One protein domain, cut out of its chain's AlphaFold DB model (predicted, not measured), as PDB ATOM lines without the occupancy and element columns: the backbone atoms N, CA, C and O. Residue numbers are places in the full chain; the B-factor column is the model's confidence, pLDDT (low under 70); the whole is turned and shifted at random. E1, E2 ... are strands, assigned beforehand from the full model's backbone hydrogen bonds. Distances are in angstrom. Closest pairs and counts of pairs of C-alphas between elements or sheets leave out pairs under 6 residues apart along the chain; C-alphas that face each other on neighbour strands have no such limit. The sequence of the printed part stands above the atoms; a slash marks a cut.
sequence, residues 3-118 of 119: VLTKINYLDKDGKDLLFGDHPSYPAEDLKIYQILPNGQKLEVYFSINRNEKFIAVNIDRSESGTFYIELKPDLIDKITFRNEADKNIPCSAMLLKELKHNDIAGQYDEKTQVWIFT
ATOM      1  N   VAL A   3      74.199  99.359  80.924       72.81
ATOM      2  CA  VAL A   3      73.178 100.064  81.718       72.81
ATOM      3  C   VAL A   3      72.868  99.222  82.951       72.81
ATOM      4  O   VAL A   3      72.456  98.073  82.824       72.81
ATOM      5  N   LEU A   4      73.075  99.782  84.144       79.00
ATOM      6  CA  LEU A   4      72.706  99.119  85.391       79.00
ATOM      7  C   LEU A   4      71.193  99.240  85.595       79.00
ATOM      8  O   LEU A   4      70.661 100.343  85.706       79.00
ATOM      9  N   THR A   5      70.509  98.109  85.680       78.56
ATOM     10  CA  THR A   5      69.061  98.028  85.852       78.56
ATOM     11  C   THR A   5      68.736  97.277  87.133       78.56
ATOM     12  O   THR A   5      69.158  96.137  87.304       78.56
ATOM     13  N   LYS A   6      67.969  97.908  88.027       80.44
ATOM     14  CA  LYS A   6      67.459  97.280  89.250       80.44
ATOM     15  C   LYS A   6      66.055  96.746  89.004       80.44
ATOM     16  O   LYS A   6      65.192  97.496  88.548       80.44
ATOM     17  N   ILE A   7      65.837  95.475  89.303       78.81
ATOM     18  CA  ILE A   7      64.597  94.753  89.024       78.81
ATOM     19  C   ILE A   7      64.124  94.092  90.314       78.81
ATOM     20  O   ILE A   7      64.843  93.280  90.900       78.81
ATOM     21  N   ASN A   8      62.911  94.430  90.737       75.19
ATOM     22  CA  ASN A   8      62.168  93.691  91.744       75.19
ATOM     23  C   ASN A   8      61.249  92.685  91.041       75.19
ATOM     24  O   ASN A   8      60.464  93.036  90.157       75.19
ATOM     25  N   TYR A   9      61.385  91.424  91.431       68.31
ATOM     26  CA  TYR A   9      60.716  90.290  90.820       68.31
ATOM     27  C   TYR A   9      59.842  89.605  91.876       68.31
ATOM     28  O   TYR A   9      60.352  88.941  92.781       68.31
ATOM     29  N   LEU A  10      58.530  89.821  91.777       61.69
ATOM     30  CA  LEU A  10      57.503  89.248  92.655       61.69
ATOM     31  C   LEU A  10      56.846  88.046  91.957       61.69
ATOM     32  O   LEU A  10      56.747  88.048  90.727       61.69
ATOM     33  N   ASP A  11      56.385  87.020  92.692       51.31
ATOM     34  CA  ASP A  11      55.545  85.986  92.053       51.31
ATOM     35  C   ASP A  11      54.168  86.533  91.684       51.31
ATOM     36  O   ASP A  11      53.736  87.618  92.069       51.31
ATOM     37  N   LYS A  12      53.445  85.693  90.944       42.91
ATOM     38  CA  LYS A  12      52.026  85.826  90.624       42.91
ATOM     39  C   LYS A  12      51.107  86.129  91.819       42.91
ATOM     40  O   LYS A  12      49.983  86.542  91.558       42.91
ATOM     41  N   ASP A  13      51.546  85.891  93.055       52.09
ATOM     42  CA  ASP A  13      50.780  86.081  94.286       52.09
ATOM     43  C   ASP A  13      51.300  87.294  95.098       52.09
ATOM     44  O   ASP A  13      50.860  87.524  96.226       52.09
ATOM     45  N   GLY A  14      52.225  88.083  94.531       53.31
ATOM     46  CA  GLY A  14      52.818  89.268  95.154       53.31
ATOM     47  C   GLY A  14      53.821  88.957  96.267       53.31
ATOM     48  O   GLY A  14      54.152  89.849  97.048       53.31
ATOM     49  N   LYS A  15      54.286  87.707  96.379       55.72
ATOM     50  CA  LYS A  15      55.257  87.281  97.392       55.72
ATOM     51  C   LYS A  15      56.691  87.407  96.876       55.72
ATOM     52  O   LYS A  15      56.959  87.319  95.676       55.72
ATOM     53  N   ASP A  16      57.611  87.619  97.822       53.97
ATOM     54  CA  ASP A  16      59.047  87.761  97.573       53.97
ATOM     55  C   ASP A  16      59.586  86.517  96.866       53.97
ATOM     56  O   ASP A  16      59.676  85.442  97.462       53.97
ATOM     57  N   LEU A  17      59.967  86.652  95.598       57.25
ATOM     58  CA  LEU A  17      60.271  85.464  94.815       57.25
ATOM     59  C   LEU A  17      61.734  85.030  94.873       57.25
ATOM     60  O   LEU A  17      62.017  83.852  94.682       57.25
ATOM     61  N   LEU A  18      62.685  85.933  95.130       59.50
ATOM     62  CA  LEU A  18      64.086  85.605  94.832       59.50
ATOM     63  C   LEU A  18      65.149  86.147  95.808       59.50
ATOM     64  O   LEU A  18      66.224  85.558  95.881       59.50
ATOM     65  N   PHE A  19      64.900  87.214  96.584       59.69
ATOM     66  CA  PHE A  19      65.945  87.809  97.460       59.69
ATOM     67  C   PHE A  19      65.451  88.374  98.792       59.69
ATOM     68  O   PHE A  19      66.203  89.080  99.462       59.69
ATOM     69  N   GLY A  20      64.199  88.097  99.163       55.97
ATOM     70  CA  GLY A  20      63.679  88.448 100.484       55.97
ATOM     71  C   GLY A  20      64.348  87.641 101.600       55.97
ATOM     72  O   GLY A  20      65.292  86.886 101.368       55.97
ATOM     73  N   ASP A  21      63.824  87.751 102.819       60.34
ATOM     74  CA  ASP A  21      64.389  87.062 103.990       60.34
ATOM     75  C   ASP A  21      64.342  85.524 103.860       60.34
ATOM     76  O   ASP A  21      65.153  84.809 104.451       60.34
ATOM     77  N   HIS A  22      63.422  85.017 103.032       63.16
ATOM     78  CA  HIS A  22      63.250  83.601 102.709       63.16
ATOM     79  C   HIS A  22      63.163  83.412 101.185       63.16
ATOM     80  O   HIS A  22      62.062  83.295 100.644       63.16
ATOM     81  N   PRO A  23      64.297  83.443 100.462       64.44
ATOM     82  CA  PRO A  23      64.279  83.363  99.009       64.44
ATOM     83  C   PRO A  23      63.814  81.976  98.554       64.44
ATOM     84  O   PRO A  23      64.238  80.962  99.109       64.44
ATOM     85  N   SER A  24      62.974  81.925  97.518       67.75
ATOM     86  CA  SER A  24      62.534  80.643  96.942       67.75
ATOM     87  C   SER A  24      63.648  79.941  96.155       67.75
ATOM     88  O   SER A  24      63.579  78.731  95.952       67.75
ATOM     89  N   TYR A  25      64.674  80.693  95.737       67.19
ATOM     90  CA  TYR A  25      65.842  80.205  95.003       67.19
ATOM     91  C   TYR A  25      67.109  80.883  95.545       67.19
ATOM     92  O   TYR A  25      67.117  82.111  95.686       67.19
ATOM     93  N   PRO A  26      68.178  80.139  95.880       67.94
ATOM     94  CA  PRO A  26      69.413  80.739  96.358       67.94
ATOM     95  C   PRO A  26      70.146  81.454  95.213       67.94
ATOM     96  O   PRO A  26      70.043  81.092  94.045       67.94
ATOM     97  N   ALA A  27      70.920  82.485  95.559       70.25
ATOM     98  CA  ALA A  27      71.644  83.314  94.591       70.25
ATOM     99  C   ALA A  27      72.617  82.521  93.694       70.25
ATOM    100  O   ALA A  27      72.871  82.929  92.568       70.25
ATOM    101  N   GLU A  28      73.162  81.419  94.208       73.69
ATOM    102  CA  GLU A  28      74.105  80.534  93.513       73.69
ATOM    103  C   GLU A  28      73.474  79.713  92.380       73.69
ATOM    104  O   GLU A  28      74.175  79.334  91.443       73.69
ATOM    105  N   ASP A  29      72.158  79.504  92.426       76.56
ATOM    106  CA  ASP A  29      71.421  78.781  91.388       76.56
ATOM    107  C   ASP A  29      70.964  79.703  90.248       76.56
ATOM    108  O   ASP A  29      70.517  79.237  89.199       76.56
ATOM    109  N   LEU A  30      71.090  81.021  90.435       80.75
ATOM    110  CA  LEU A  30      70.609  82.012  89.487       80.75
ATOM    111  C   LEU A  30      71.655  82.283  88.404       80.75
ATOM    112  O   LEU A  30      72.778  82.698  88.683       80.75
ATOM    113  N   LYS A  31      71.262  82.110  87.143       88.56
ATOM    114  CA  LYS A  31      72.074  82.489  85.981       88.56
ATOM    115  C   LYS A  31      71.318  83.495  85.138       88.56
ATOM    116  O   LYS A  31      70.180  83.245  84.751       88.56
ATOM    117  N   ILE A  32      71.967  84.606  84.799       89.62
ATOM    118  CA  ILE A  32      71.421  85.575  83.847       89.62
ATOM    119  C   ILE A  32      72.269  85.547  82.589       89.62
ATOM    120  O   ILE A  32      73.492  85.626  82.658       89.62
ATOM    121  N   TYR A  33      71.634  85.417  81.430       91.25
ATOM    122  CA  TYR A  33      72.346  85.387  80.158       91.25
ATOM    123  C   TYR A  33      71.529  85.989  79.017       91.25
ATOM    124  O   TYR A  33      70.302  86.048  79.052       91.25
ATOM    125  N   GLN A  34      72.219  86.404  77.964       90.38
ATOM    126  CA  GLN A  34      71.638  86.727  76.666       90.38
ATOM    127  C   GLN A  34      71.907  85.585  75.690       90.38
ATOM    128  O   GLN A  34      72.889  84.858  75.828       90.38
ATOM    129  N   ILE A  35      71.040  85.426  74.693       88.50
ATOM    130  CA  ILE A  35      71.290  84.516  73.573       88.50
ATOM    131  C   ILE A  35      71.737  85.369  72.393       88.50
ATOM    132  O   ILE A  35      70.984  86.211  71.904       88.50
ATOM    133  N   LEU A  36      72.979  85.171  71.964       86.56
ATOM    134  CA  LEU A  36      73.553  85.844  70.806       86.56
ATOM    135  C   LEU A  36      72.943  85.298  69.498       86.56
ATOM    136  O   LEU A  36      72.410  84.188  69.489       86.56
ATOM    137  N   PRO A  37      73.060  86.013  68.360       84.31
ATOM    138  CA  PRO A  37      72.510  85.554  67.077       84.31
ATOM    139  C   PRO A  37      73.028  84.184  66.613       84.31
ATOM    140  O   PRO A  37      72.346  83.477  65.880       84.31
ATOM    141  N   ASN A  38      74.228  83.797  67.050       89.19
ATOM    142  CA  ASN A  38      74.824  82.485  66.789       89.19
ATOM    143  C   ASN A  38      74.312  81.375  67.738       89.19
ATOM    144  O   ASN A  38      74.825  80.259  67.696       89.19
ATOM    145  N   GLY A  39      73.348  81.675  68.614       87.50
ATOM    146  CA  GLY A  39      72.775  80.757  69.602       87.50
ATOM    147  C   GLY A  39      73.580  80.614  70.898       87.50
ATOM    148  O   GLY A  39      73.140  79.917  71.812       87.50
ATOM    149  N   GLN A  40      74.741  81.263  71.018       92.19
ATOM    150  CA  GLN A  40      75.575  81.173  72.213       92.19
ATOM    151  C   GLN A  40      74.941  81.922  73.392       92.19
ATOM    152  O   GLN A  40      74.504  83.066  73.248       92.19
ATOM    153  N   LYS A  41      74.951  81.297  74.578       92.06
ATOM    154  CA  LYS A  41      74.629  81.975  75.839       92.06
ATOM    155  C   LYS A  41      75.812  82.856  76.256       92.06
ATOM    156  O   LYS A  41      76.910  82.347  76.472       92.06
ATOM    157  N   LEU A  42      75.581  84.159  76.370       89.94
ATOM    158  CA  LEU A  42      76.515  85.120  76.951       89.94
ATOM    159  C   LEU A  42      76.039  85.469  78.358       89.94
ATOM    160  O   LEU A  42      74.958  86.031  78.516       89.94
ATOM    161  N   GLU A  43      76.830  85.130  79.368       90.19
ATOM    162  CA  GLU A  43      76.498  85.434  80.758       90.19
ATOM    163  C   GLU A  43      76.480  86.947  81.011       90.19
ATOM    164  O   GLU A  43      77.335  87.696  80.530       90.19
ATOM    165  N   VAL A  44      75.479  87.392  81.764       88.25
ATOM    166  CA  VAL A  44      75.282  88.782  82.156       88.25
ATOM    167  C   VAL A  44      75.570  88.908  83.641       88.25
ATOM    168  O   VAL A  44      74.905  88.291  84.468       88.25
ATOM    169  N   TYR A  45      76.528  89.765  83.985       86.31
ATOM    170  CA  TYR A  45      76.848  90.046  85.378       86.31
ATOM    171  C   TYR A  45      75.670  90.690  86.107       86.31
ATOM    172  O   TYR A  45      75.087  91.680  85.645       86.31
ATOM    173  N   PHE A  46      75.389  90.163  87.296       87.44
ATOM    174  CA  PHE A  46      74.349  90.656  88.180       87.44
ATOM    175  C   PHE A  46      74.808  90.659  89.639       87.44
ATOM    176  O   PHE A  46      75.801  90.037  90.011       87.44
ATOM    177  N   SER A  47      74.077  91.387  90.475       85.62
ATOM    178  CA  SER A  47      74.236  91.386  91.928       85.62
ATOM    179  C   SER A  47      72.869  91.415  92.597       85.62
ATOM    180  O   SER A  47      71.897  91.885  92.009       85.62
ATOM    181  N   ILE A  48      72.788  90.901  93.820       82.25
ATOM    182  CA  ILE A  48      71.538  90.795  94.573       82.25
ATOM    183  C   ILE A  48      71.630  91.681  95.812       82.25
ATOM    184  O   ILE A  48      72.542  91.521  96.624       82.25
ATOM    185  N   ASN A  49      70.660  92.579  95.981       80.50
ATOM    186  CA  ASN A  49      70.478  93.331  97.215       80.50
ATOM    187  C   ASN A  49      69.337  92.704  98.020       80.50
ATOM    188  O   ASN A  49      68.168  92.842  97.661       80.50
ATOM    189  N   ARG A  50      69.685  92.014  99.110       75.62
ATOM    190  CA  ARG A  50      68.709  91.330  99.975       75.62
ATOM    191  C   ARG A  50      67.911  92.298 100.848       75.62
ATOM    192  O   ARG A  50      66.727  92.086 101.064       75.62
ATOM    193  N   ASN A  51      68.536  93.389 101.293       77.06
ATOM    194  CA  ASN A  51      67.886  94.382 102.151       77.06
ATOM    195  C   ASN A  51      66.784  95.129 101.391       77.06
ATOM    196  O   ASN A  51      65.692  95.337 101.907       77.06
ATOM    197  N   GLU A  52      67.082  95.516 100.152       75.00
ATOM    198  CA  GLU A  52      66.169  96.273  99.289       75.00
ATOM    199  C   GLU A  52      65.390  95.371  98.311       75.00
ATOM    200  O   GLU A  52      64.615  95.871  97.500       75.00
ATOM    201  N   LYS A  53      65.584  94.047  98.398       76.56
ATOM    202  CA  LYS A  53      64.864  92.998  97.656       76.56
ATOM    203  C   LYS A  53      64.848  93.190  96.127       76.56
ATOM    204  O   LYS A  53      63.796  93.114  95.498       76.56
ATOM    205  N   PHE A  54      66.013  93.381  95.499       80.31
ATOM    206  CA  PHE A  54      66.132  93.472  94.028       80.31
ATOM    207  C   PHE A  54      67.388  92.792  93.454       80.31
ATOM    208  O   PHE A  54      68.389  92.613  94.154       80.31
ATOM    209  N   ILE A  55      67.371  92.503  92.142       83.56
ATOM    210  CA  ILE A  55      68.580  92.217  91.339       83.56
ATOM    211  C   ILE A  55      69.019  93.476  90.617       83.56
ATOM    212  O   ILE A  55      68.210  94.145  89.982       83.56
ATOM    213  N   ALA A  56      70.308  93.772  90.661       87.75
ATOM    214  CA  ALA A  56      70.944  94.715  89.761       87.75
ATOM    215  C   ALA A  56      71.624  93.947  88.618       87.75
ATOM    216  O   ALA A  56      72.566  93.193  88.854       87.75
ATOM    217  N   VAL A  57      71.144  94.146  87.392       87.62
ATOM    218  CA  VAL A  57      71.612  93.495  86.160       87.62
ATOM    219  C   VAL A  57      72.221  94.546  85.241       87.62
ATOM    220  O   VAL A  57      71.672  95.636  85.100       87.62
ATOM    221  N   ASN A  58      73.341  94.231  84.596       84.88
ATOM    222  CA  ASN A  58      73.926  95.108  83.586       84.88
ATOM    223  C   ASN A  58      73.441  94.719  82.187       84.88
ATOM    224  O   ASN A  58      73.939  93.759  81.608       84.88
ATOM    225  N   ILE A  59      72.493  95.467  81.626       81.56
ATOM    226  CA  ILE A  59      71.997  95.223  80.267       81.56
ATOM    227  C   ILE A  59      72.837  95.970  79.224       81.56
ATOM    228  O   ILE A  59      73.452  97.003  79.510       81.56
ATOM    229  N   ASP A  60      72.876  95.437  78.005       74.06
ATOM    230  CA  ASP A  60      73.543  96.093  76.881       74.06
ATOM    231  C   ASP A  60      72.836  97.409  76.505       74.06
ATOM    232  O   ASP A  60      71.624  97.559  76.664       74.06
ATOM    233  N   ARG A  61      73.595  98.363  75.958       73.06
ATOM    234  CA  ARG A  61      73.080  99.592  75.337       73.06
ATOM    235  C   ARG A  61      72.589  99.319  73.917       73.06
ATOM    236  O   ARG A  61      72.830 100.116  73.024       73.06
ATOM    237  N   SER A  62      71.945  98.190  73.671       80.94
ATOM    238  CA  SER A  62      71.193  97.997  72.438       80.94
ATOM    239  C   SER A  62      69.849  98.725  72.561       80.94
ATOM    240  O   SER A  62      69.326  98.878  73.664       80.94
ATOM    241  N   GLU A  63      69.264  99.176  71.449       81.12
ATOM    242  CA  GLU A  63      67.933  99.814  71.469       81.12
ATOM    243  C   GLU A  63      66.857  98.871  72.018       81.12
ATOM    244  O   GLU A  63      65.894  99.292  72.650       81.12
ATOM    245  N   SER A  64      67.030  97.572  71.805       87.62
ATOM    246  CA  SER A  64      66.196  96.544  72.405       87.62
ATOM    247  C   SER A  64      66.989  95.262  72.603       87.62
ATOM    248  O   SER A  64      68.051  95.063  72.004       87.62
ATOM    249  N   GLY A  65      66.484  94.385  73.457       87.94
ATOM    250  CA  GLY A  65      67.102  93.090  73.671       87.94
ATOM    251  C   GLY A  65      66.259  92.170  74.533       87.94
ATOM    252  O   GLY A  65      65.166  92.508  74.988       87.94
ATOM    253  N   THR A  66      66.777  90.963  74.720       90.75
ATOM    254  CA  THR A  66      66.204  89.950  75.604       90.75
ATOM    255  C   THR A  66      67.320  89.364  76.447       90.75
ATOM    256  O   THR A  66      68.388  89.048  75.923       90.75
ATOM    257  N   PHE A  67      67.063  89.195  77.735       90.38
ATOM    258  CA  PHE A  67      67.874  88.351  78.597       90.38
ATOM    259  C   PHE A  67      66.981  87.336  79.304       90.38
ATOM    260  O   PHE A  67      65.758  87.480  79.382       90.38
ATOM    261  N   TYR A  68      67.617  86.282  79.779       89.62
ATOM    262  CA  TYR A  68      66.984  85.140  80.405       89.62
ATOM    263  C   TYR A  68      67.506  85.016  81.824       89.62
ATOM    264  O   TYR A  68      68.694  85.233  82.057       89.62
ATOM    265  N   ILE A  69      66.618  84.663  82.744       86.94
ATOM    266  CA  ILE A  69      66.950  84.326  84.124       86.94
ATOM    267  C   ILE A  69      66.635  82.840  84.287       86.94
ATOM    268  O   ILE A  69      65.475  82.438  84.272       86.94
ATOM    269  N   GLU A  70      67.667  82.012  84.385       87.06
ATOM    270  CA  GLU A  70      67.552  80.581  84.665       87.06
ATOM    271  C   GLU A  70      67.657  80.388  86.181       87.06
ATOM    272  O   GLU A  70      68.679  80.717  86.780       87.06
ATOM    273  N   LEU A  71      66.565  79.919  86.792       77.31
ATOM    274  CA  LEU A  71      66.435  79.690  88.239       77.31
ATOM    275  C   LEU A  71      66.744  78.236  88.619       77.31
ATOM    276  O   LEU A  71      67.215  77.943  89.710       77.31
ATOM    277  N   LYS A  72      66.426  77.316  87.705       74.44
ATOM    278  CA  LYS A  72      66.797  75.894  87.685       74.44
ATOM    279  C   LYS A  72      66.779  75.441  86.215       74.44
ATOM    280  O   LYS A  72      66.162  76.139  85.410       74.44
ATOM    281  N   PRO A  73      67.368  74.287  85.846       72.31
ATOM    282  CA  PRO A  73      67.470  73.863  84.444       72.31
ATOM    283  C   PRO A  73      66.148  73.900  83.654       72.31
ATOM    284  O   PRO A  73      66.159  74.188  82.460       72.31
ATOM    285  N   ASP A  74      65.015  73.693  84.334       74.94
ATOM    286  CA  ASP A  74      63.677  73.666  83.726       74.94
ATOM    287  C   ASP A  74      62.826  74.922  83.996       74.94
ATOM    288  O   ASP A  74      61.663  74.975  83.596       74.94
ATOM    289  N   LEU A  75      63.352  75.926  84.707       77.00
ATOM    290  CA  LEU A  75      62.637  77.171  85.002       77.00
ATOM    291  C   LEU A  75      63.451  78.361  84.510       77.00
ATOM    292  O   LEU A  75      64.398  78.806  85.161       77.00
ATOM    293  N   ILE A  76      63.048  78.856  83.345       84.12
ATOM    294  CA  ILE A  76      63.696  79.956  82.646       84.12
ATOM    295  C   ILE A  76      62.667  81.059  82.448       84.12
ATOM    296  O   ILE A  76      61.650  80.860  81.783       84.12
ATOM    297  N   ASP A  77      62.971  82.232  82.983       83.00
ATOM    298  CA  ASP A  77      62.202  83.444  82.777       83.00
ATOM    299  C   ASP A  77      62.817  84.303  81.676       83.00
ATOM    300  O   ASP A  77      64.038  84.402  81.536       83.00
ATOM    301  N   LYS A  78      61.956  84.935  80.877       87.12
ATOM    302  CA  LYS A  78      62.344  85.780  79.747       87.12
ATOM    303  C   LYS A  78      61.994  87.232  80.040       87.12
ATOM    304  O   LYS A  78      60.821  87.562  80.219       87.12
ATOM    305  N   ILE A  79      63.001  88.100  79.993       88.44
ATOM    306  CA  ILE A  79      62.837  89.543  80.141       88.44
ATOM    307  C   ILE A  79      63.241  90.239  78.845       88.44
ATOM    308  O   ILE A  79      64.343  90.033  78.334       88.44
ATOM    309  N   THR A  80      62.357  91.073  78.302       88.50
ATOM    310  CA  THR A  80      62.663  91.939  77.159       88.50
ATOM    311  C   THR A  80      62.786  93.385  77.608       88.50
ATOM    312  O   THR A  80      62.144  93.802  78.574       88.50
ATOM    313  N   PHE A  81      63.634  94.150  76.928       88.62
ATOM    314  CA  PHE A  81      63.838  95.559  77.231       88.62
ATOM    315  C   PHE A  81      63.856  96.418  75.971       88.62
ATOM    316  O   PHE A  81      64.248  95.952  74.897       88.62
ATOM    317  N   ARG A  82      63.473  97.688  76.132       88.69
ATOM    318  CA  ARG A  82      63.704  98.757  75.157       88.69
ATOM    319  C   ARG A  82      64.431  99.909  75.831       88.69
ATOM    320  O   ARG A  82      63.957 100.446  76.834       88.69
ATOM    321  N   ASN A  83      65.552 100.303  75.249       86.06
ATOM    322  CA  ASN A  83      66.280 101.500  75.614       86.06
ATOM    323  C   ASN A  83      65.999 102.618  74.601       86.06
ATOM    324  O   ASN A  83      65.752 102.360  73.426       86.06
ATOM    325  N   GLU A  84      66.087 103.869  75.036       85.12
ATOM    326  CA  GLU A  84      66.033 105.036  74.154       85.12
ATOM    327  C   GLU A  84      67.155 106.011  74.503       85.12
ATOM    328  O   GLU A  84      67.546 106.146  75.664       85.12
ATOM    329  N   ALA A  85      67.676 106.714  73.497       79.25
ATOM    330  CA  ALA A  85      68.623 107.797  73.726       79.25
ATOM    331  C   ALA A  85      67.950 108.938  74.504       79.25
ATOM    332  O   ALA A  85      66.820 109.332  74.187       79.25
ATOM    333  N   ASP A  86      68.646 109.502  75.493       75.38
ATOM    334  CA  ASP A  86      68.165 110.717  76.142       75.38
ATOM    335  C   ASP A  86      68.321 111.898  75.177       75.38
ATOM    336  O   ASP A  86      69.425 112.367  74.891       75.38
ATOM    337  N   LYS A  87      67.184 112.376  74.664       70.69
ATOM    338  CA  LYS A  87      67.113 113.478  73.696       70.69
ATOM    339  C   LYS A  87      67.560 114.818  74.282       70.69
ATOM    340  O   LYS A  87      67.853 115.729  73.514       70.69
ATOM    341  N   ASN A  88      67.619 114.944  75.607       75.12
ATOM    342  CA  ASN A  88      68.003 116.181  76.282       75.12
ATOM    343  C   ASN A  88      69.514 116.292  76.507       75.12
ATOM    344  O   ASN A  88      70.005 117.368  76.846       75.12
ATOM    345  N   ILE A  89      70.259 115.198  76.325       67.44
ATOM    346  CA  ILE A  89      71.694 115.151  76.589       67.44
ATOM    347  C   ILE A  89      72.396 114.584  75.343       67.44
ATOM    348  O   ILE A  89      72.367 113.371  75.111       67.44
ATOM    349  N   PRO A  90      73.040 115.437  74.522       57.62
ATOM    350  CA  PRO A  90      73.834 114.986  73.382       57.62
ATOM    351  C   PRO A  90      74.924 114.007  73.838       57.62
ATOM    352  O   PRO A  90      75.607 114.262  74.829       57.62
ATOM    353  N   CYS A  91      75.086 112.888  73.125       62.12
ATOM    354  CA  CYS A  91      76.038 111.815  73.457       62.12
ATOM    355  C   CYS A  91      75.792 111.103  74.806       62.12
ATOM    356  O   CYS A  91      76.713 110.516  75.377       62.12
ATOM    357  N   SER A  92      74.561 111.125  75.317       61.50
ATOM    358  CA  SER A  92      74.192 110.448  76.561       61.50
ATOM    359  C   SER A  92      74.141 108.925  76.473       61.50
ATOM    360  O   SER A  92      74.081 108.310  75.405       61.50
ATOM    361  N   ALA A  93      74.169 108.306  77.655       66.81
ATOM    362  CA  ALA A  93      73.844 106.902  77.830       66.81
ATOM    363  C   ALA A  93      72.397 106.630  77.390       66.81
ATOM    364  O   ALA A  93      71.517 107.459  77.604       66.81
ATOM    365  N   MET A  94      72.141 105.451  76.816       72.75
ATOM    366  CA  MET A  94      70.760 105.031  76.611       72.75
ATOM    367  C   MET A  94      70.064 104.845  77.963       72.75
ATOM    368  O   MET A  94      70.659 104.314  78.903       72.75
ATOM    369  N   LEU A  95      68.806 105.264  78.033       82.12
ATOM    370  CA  LEU A  95      67.932 105.078  79.181       82.12
ATOM    371  C   LEU A  95      67.019 103.886  78.926       82.12
ATOM    372  O   LEU A  95      66.399 103.798  77.866       82.12
ATOM    373  N   LEU A  96      66.887 103.011  79.916       85.94
ATOM    374  CA  LEU A  96      65.884 101.956  79.888       85.94
ATOM    375  C   LEU A  96      64.485 102.578  79.978       85.94
ATOM    376  O   LEU A  96      64.189 103.308  80.924       85.94
ATOM    377  N   LYS A  97      63.641 102.306  78.980       86.62
ATOM    378  CA  LYS A  97      62.285 102.865  78.859       86.62
ATOM    379  C   LYS A  97      61.190 101.852  79.077       86.62
ATOM    380  O   LYS A  97      60.121 102.216  79.548       86.62
ATOM    381  N   GLU A  98      61.445 100.607  78.711       87.75
ATOM    382  CA  GLU A  98      60.493  99.525  78.892       87.75
ATOM    383  C   GLU A  98      61.228  98.272  79.330       87.75
ATOM    384  O   GLU A  98      62.286  97.939  78.793       87.75
ATOM    385  N   LEU A  99      60.617  97.556  80.265       88.69
ATOM    386  CA  LEU A  99      61.026  96.232  80.693       88.69
ATOM    387  C   LEU A  99      59.773  95.357  80.713       88.69
ATOM    388  O   LEU A  99      58.741  95.797  81.214       88.69
ATOM    389  N   LYS A 100      59.823  94.145  80.163       88.19
ATOM    390  CA  LYS A 100      58.682  93.218  80.166       88.19
ATOM    391  C   LYS A 100      59.116  91.830  80.587       88.19
ATOM    392  O   LYS A 100      60.112  91.321  80.077       88.19
ATOM    393  N   HIS A 101      58.339  91.205  81.461       85.94
ATOM    394  CA  HIS A 101      58.427  89.781  81.762       85.94
ATOM    395  C   HIS A 101      57.301  89.070  81.023       85.94
ATOM    396  O   HIS A 101      56.134  89.177  81.394       85.94
ATOM    397  N   ASN A 102      57.639  88.382  79.931       81.50
ATOM    398  CA  ASN A 102      56.651  87.883  78.969       81.50
ATOM    399  C   ASN A 102      55.674  88.999  78.533       81.50
ATOM    400  O   ASN A 102      56.115  89.992  77.952       81.50
ATOM    401  N   ASP A 103      54.379  88.854  78.827       80.25
ATOM    402  CA  ASP A 103      53.331  89.829  78.489       80.25
ATOM    403  C   ASP A 103      53.111  90.899  79.577       80.25
ATOM    404  O   ASP A 103      52.330  91.830  79.383       80.25
ATOM    405  N   ILE A 104      53.799  90.800  80.719       82.50
ATOM    406  CA  ILE A 104      53.657  91.722  81.850       82.50
ATOM    407  C   ILE A 104      54.654  92.869  81.689       82.50
ATOM    408  O   ILE A 104      55.870  92.658  81.676       82.50
ATOM    409  N   ALA A 105      54.149  94.097  81.585       86.31
ATOM    410  CA  ALA A 105      54.985  95.290  81.577       86.31
ATOM    411  C   ALA A 105      55.468  95.626  82.993       86.31
ATOM    412  O   ALA A 105      54.702  95.603  83.953       86.31
ATOM    413  N   GLY A 106      56.750  95.952  83.114       85.94
ATOM    414  CA  GLY A 106      57.322  96.502  84.330       85.94
ATOM    415  C   GLY A 106      56.932  97.967  84.497       85.94
ATOM    416  O   GLY A 106      56.903  98.731  83.532       85.94
ATOM    417  N   GLN A 107      56.677  98.361  85.736       88.31
ATOM    418  CA  GLN A 107      56.489  99.740  86.156       88.31
ATOM    419  C   GLN A 107      57.775 100.243  86.817       88.31
ATOM    420  O   GLN A 107      58.341  99.568  87.675       88.31
ATOM    421  N   TYR A 108      58.238 101.430  86.433       88.44
ATOM    422  CA  TYR A 108      59.386 102.065  87.074       88.44
ATOM    423  C   TYR A 108      58.940 102.875  88.296       88.44
ATOM    424  O   TYR A 108      58.081 103.750  88.181       88.44
ATOM    425  N   ASP A 109      59.526 102.592  89.457       85.81
ATOM    426  CA  ASP A 109      59.383 103.408  90.660       85.81
ATOM    427  C   ASP A 109      60.514 104.446  90.706       85.81
ATOM    428  O   ASP A 109      61.677 104.110  90.930       85.81
ATOM    429  N   GLU A 110      60.172 105.722  90.511       86.12
ATOM    430  CA  GLU A 110      61.138 106.828  90.516       86.12
ATOM    431  C   GLU A 110      61.791 107.062  91.886       86.12
ATOM    432  O   GLU A 110      62.925 107.540  91.953       86.12
ATOM    433  N   LYS A 111      61.106 106.720  92.985       86.44
ATOM    434  CA  LYS A 111      61.602 106.946  94.348       86.44
ATOM    435  C   LYS A 111      62.686 105.940  94.707       86.44
ATOM    436  O   LYS A 111      63.704 106.313  95.285       86.44
ATOM    437  N   THR A 112      62.450 104.667  94.401       82.25
ATOM    438  CA  THR A 112      63.395 103.579  94.705       82.25
ATOM    439  C   THR A 112      64.356 103.297  93.549       82.25
ATOM    440  O   THR A 112      65.392 102.662  93.749       82.25
ATOM    441  N   GLN A 113      64.063 103.827  92.357       85.38
ATOM    442  CA  GLN A 113      64.783 103.583  91.108       85.38
ATOM    443  C   GLN A 113      64.802 102.099  90.716       85.38
ATOM    444  O   GLN A 113      65.817 101.587  90.233       85.38
ATOM    445  N   VAL A 114      63.682 101.404  90.932       85.19
ATOM    446  CA  VAL A 114      63.528  99.964  90.693       85.19
ATOM    447  C   VAL A 114      62.392  99.709  89.705       85.19
ATOM    448  O   VAL A 114      61.340 100.338  89.767       85.19
ATOM    449  N   TRP A 115      62.603  98.765  88.789       86.19
ATOM    450  CA  TRP A 115      61.545  98.221  87.940       86.19
ATOM    451  C   TRP A 115      60.794  97.122  88.681       86.19
ATOM    452  O   TRP A 115      61.417  96.192  89.184       86.19
ATOM    453  N   ILE A 116      59.469  97.212  88.727       84.56
ATOM    454  CA  ILE A 116      58.590  96.273  89.423       84.56
ATOM    455  C   ILE A 116      57.656  95.647  88.393       84.56
ATOM    456  O   ILE A 116      56.974  96.362  87.661       84.56
ATOM    457  N   PHE A 117      57.593  94.321  88.332       77.50
ATOM    458  CA  PHE A 117      56.570  93.639  87.540       77.50
ATOM    459  C   PHE A 117      55.308  93.472  88.382       77.50
ATOM    460  O   PHE A 117      55.277  92.681  89.322       77.50
ATOM    461  N   THR A 118      54.272  94.239  88.060       66.31
ATOM    462  CA  THR A 118      52.950  94.132  88.684       66.31
ATOM    463  C   THR A 118      52.015  93.381  87.745       66.31
ATOM    464  O   THR A 118      51.898  93.754  86.578       66.31
TER     465      THR A 118
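What this domain is: This is residues 3 to 118 of the 119 residues of an uncharacterized protein of Sphingobacterium sp. B29 (UniProt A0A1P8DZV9). One sheet of ten strands is curled round on itself like part of a barrel: E3, E2, E6 and E7 form one leaf, E9, E10, E1, E5 and E4 form the leaf facing it, and the bending strand E8 is the hinge. The sheet's edges E3 and E4 do not pair, but the chain runs on from one into the other, and the loop residues 87 to 92 stick out. The printed part has 116 residues, with no named helix and ten named strands, E1 to E10 in order along the chain: the class is all strand. Across the mixed sheet the order is E3 E2 E6 E7 E8 E9 E10 E1 E5 E4. The whole is compact, with a radius of gyration of the C-alphas of 14.3 A and spans of 44 by 39 by 25 A.

How they stand to each other: Begin at E1, residues 3 to 8, the antiparallel neighbour of E5, residues 54 to 59; look for N 5 and O 57, 2.8 A apart. E1 is also parallel to E10, residues 114 to 117, with N 8 and O 115 at 2.8 A. Next, E2, residues 31 to 35, and E3, residues 41 to 43, form a hairpin, with N 34 and O 42 at 2.8 A. E3 runs on into E4, residues 46 to 49, at 47 degrees. E4 and E5 form a hairpin, with N 47 and O 56 at 2.9 A. E6, residues 64 to 72, is antiparallel to E2, with N 33 and O 68 at 3.0 A. From E6 a meander, each strand the antiparallel neighbour of the one before, goes through E7, residues 75 to 85, E8, residues 94 to 101, and E9, residues 104 to 109, to E10. Check N 67 and O 79, 2.9 A, N 82 and O 98, 2.9 A, N 106 and O 99, 2.8 A, and N 107 and O 116, 2.8 A; these pairs are within hydrogen-bond range. E8 bends by 53 degrees at residue 97. The strongly twisted sheet is a folded sheet, bent back into two leaves that face each other, with 34 pairs of C-alphas within 11 A.

Where its parts are: Find C-alpha 3 at (73.178, 100.064, 81.718), where E1 begins. E7, the longest strand, runs 33.2 A from C-alpha 75 at (62.637, 77.171, 85.002); E6 measures 25.7 A and E8 20.3 A. E10 ends at C-alpha 117, (56.570, 93.639, 87.540).

The domain as a whole: The C-alphas farthest apart, those of His 22 and Pro 90, are 44.2 A apart. The printed part has no cut, and the one long link is E1 to E2, 22 residues. The pLDDT is under 70 at residues 9 to 26, 89 to 93 and 118.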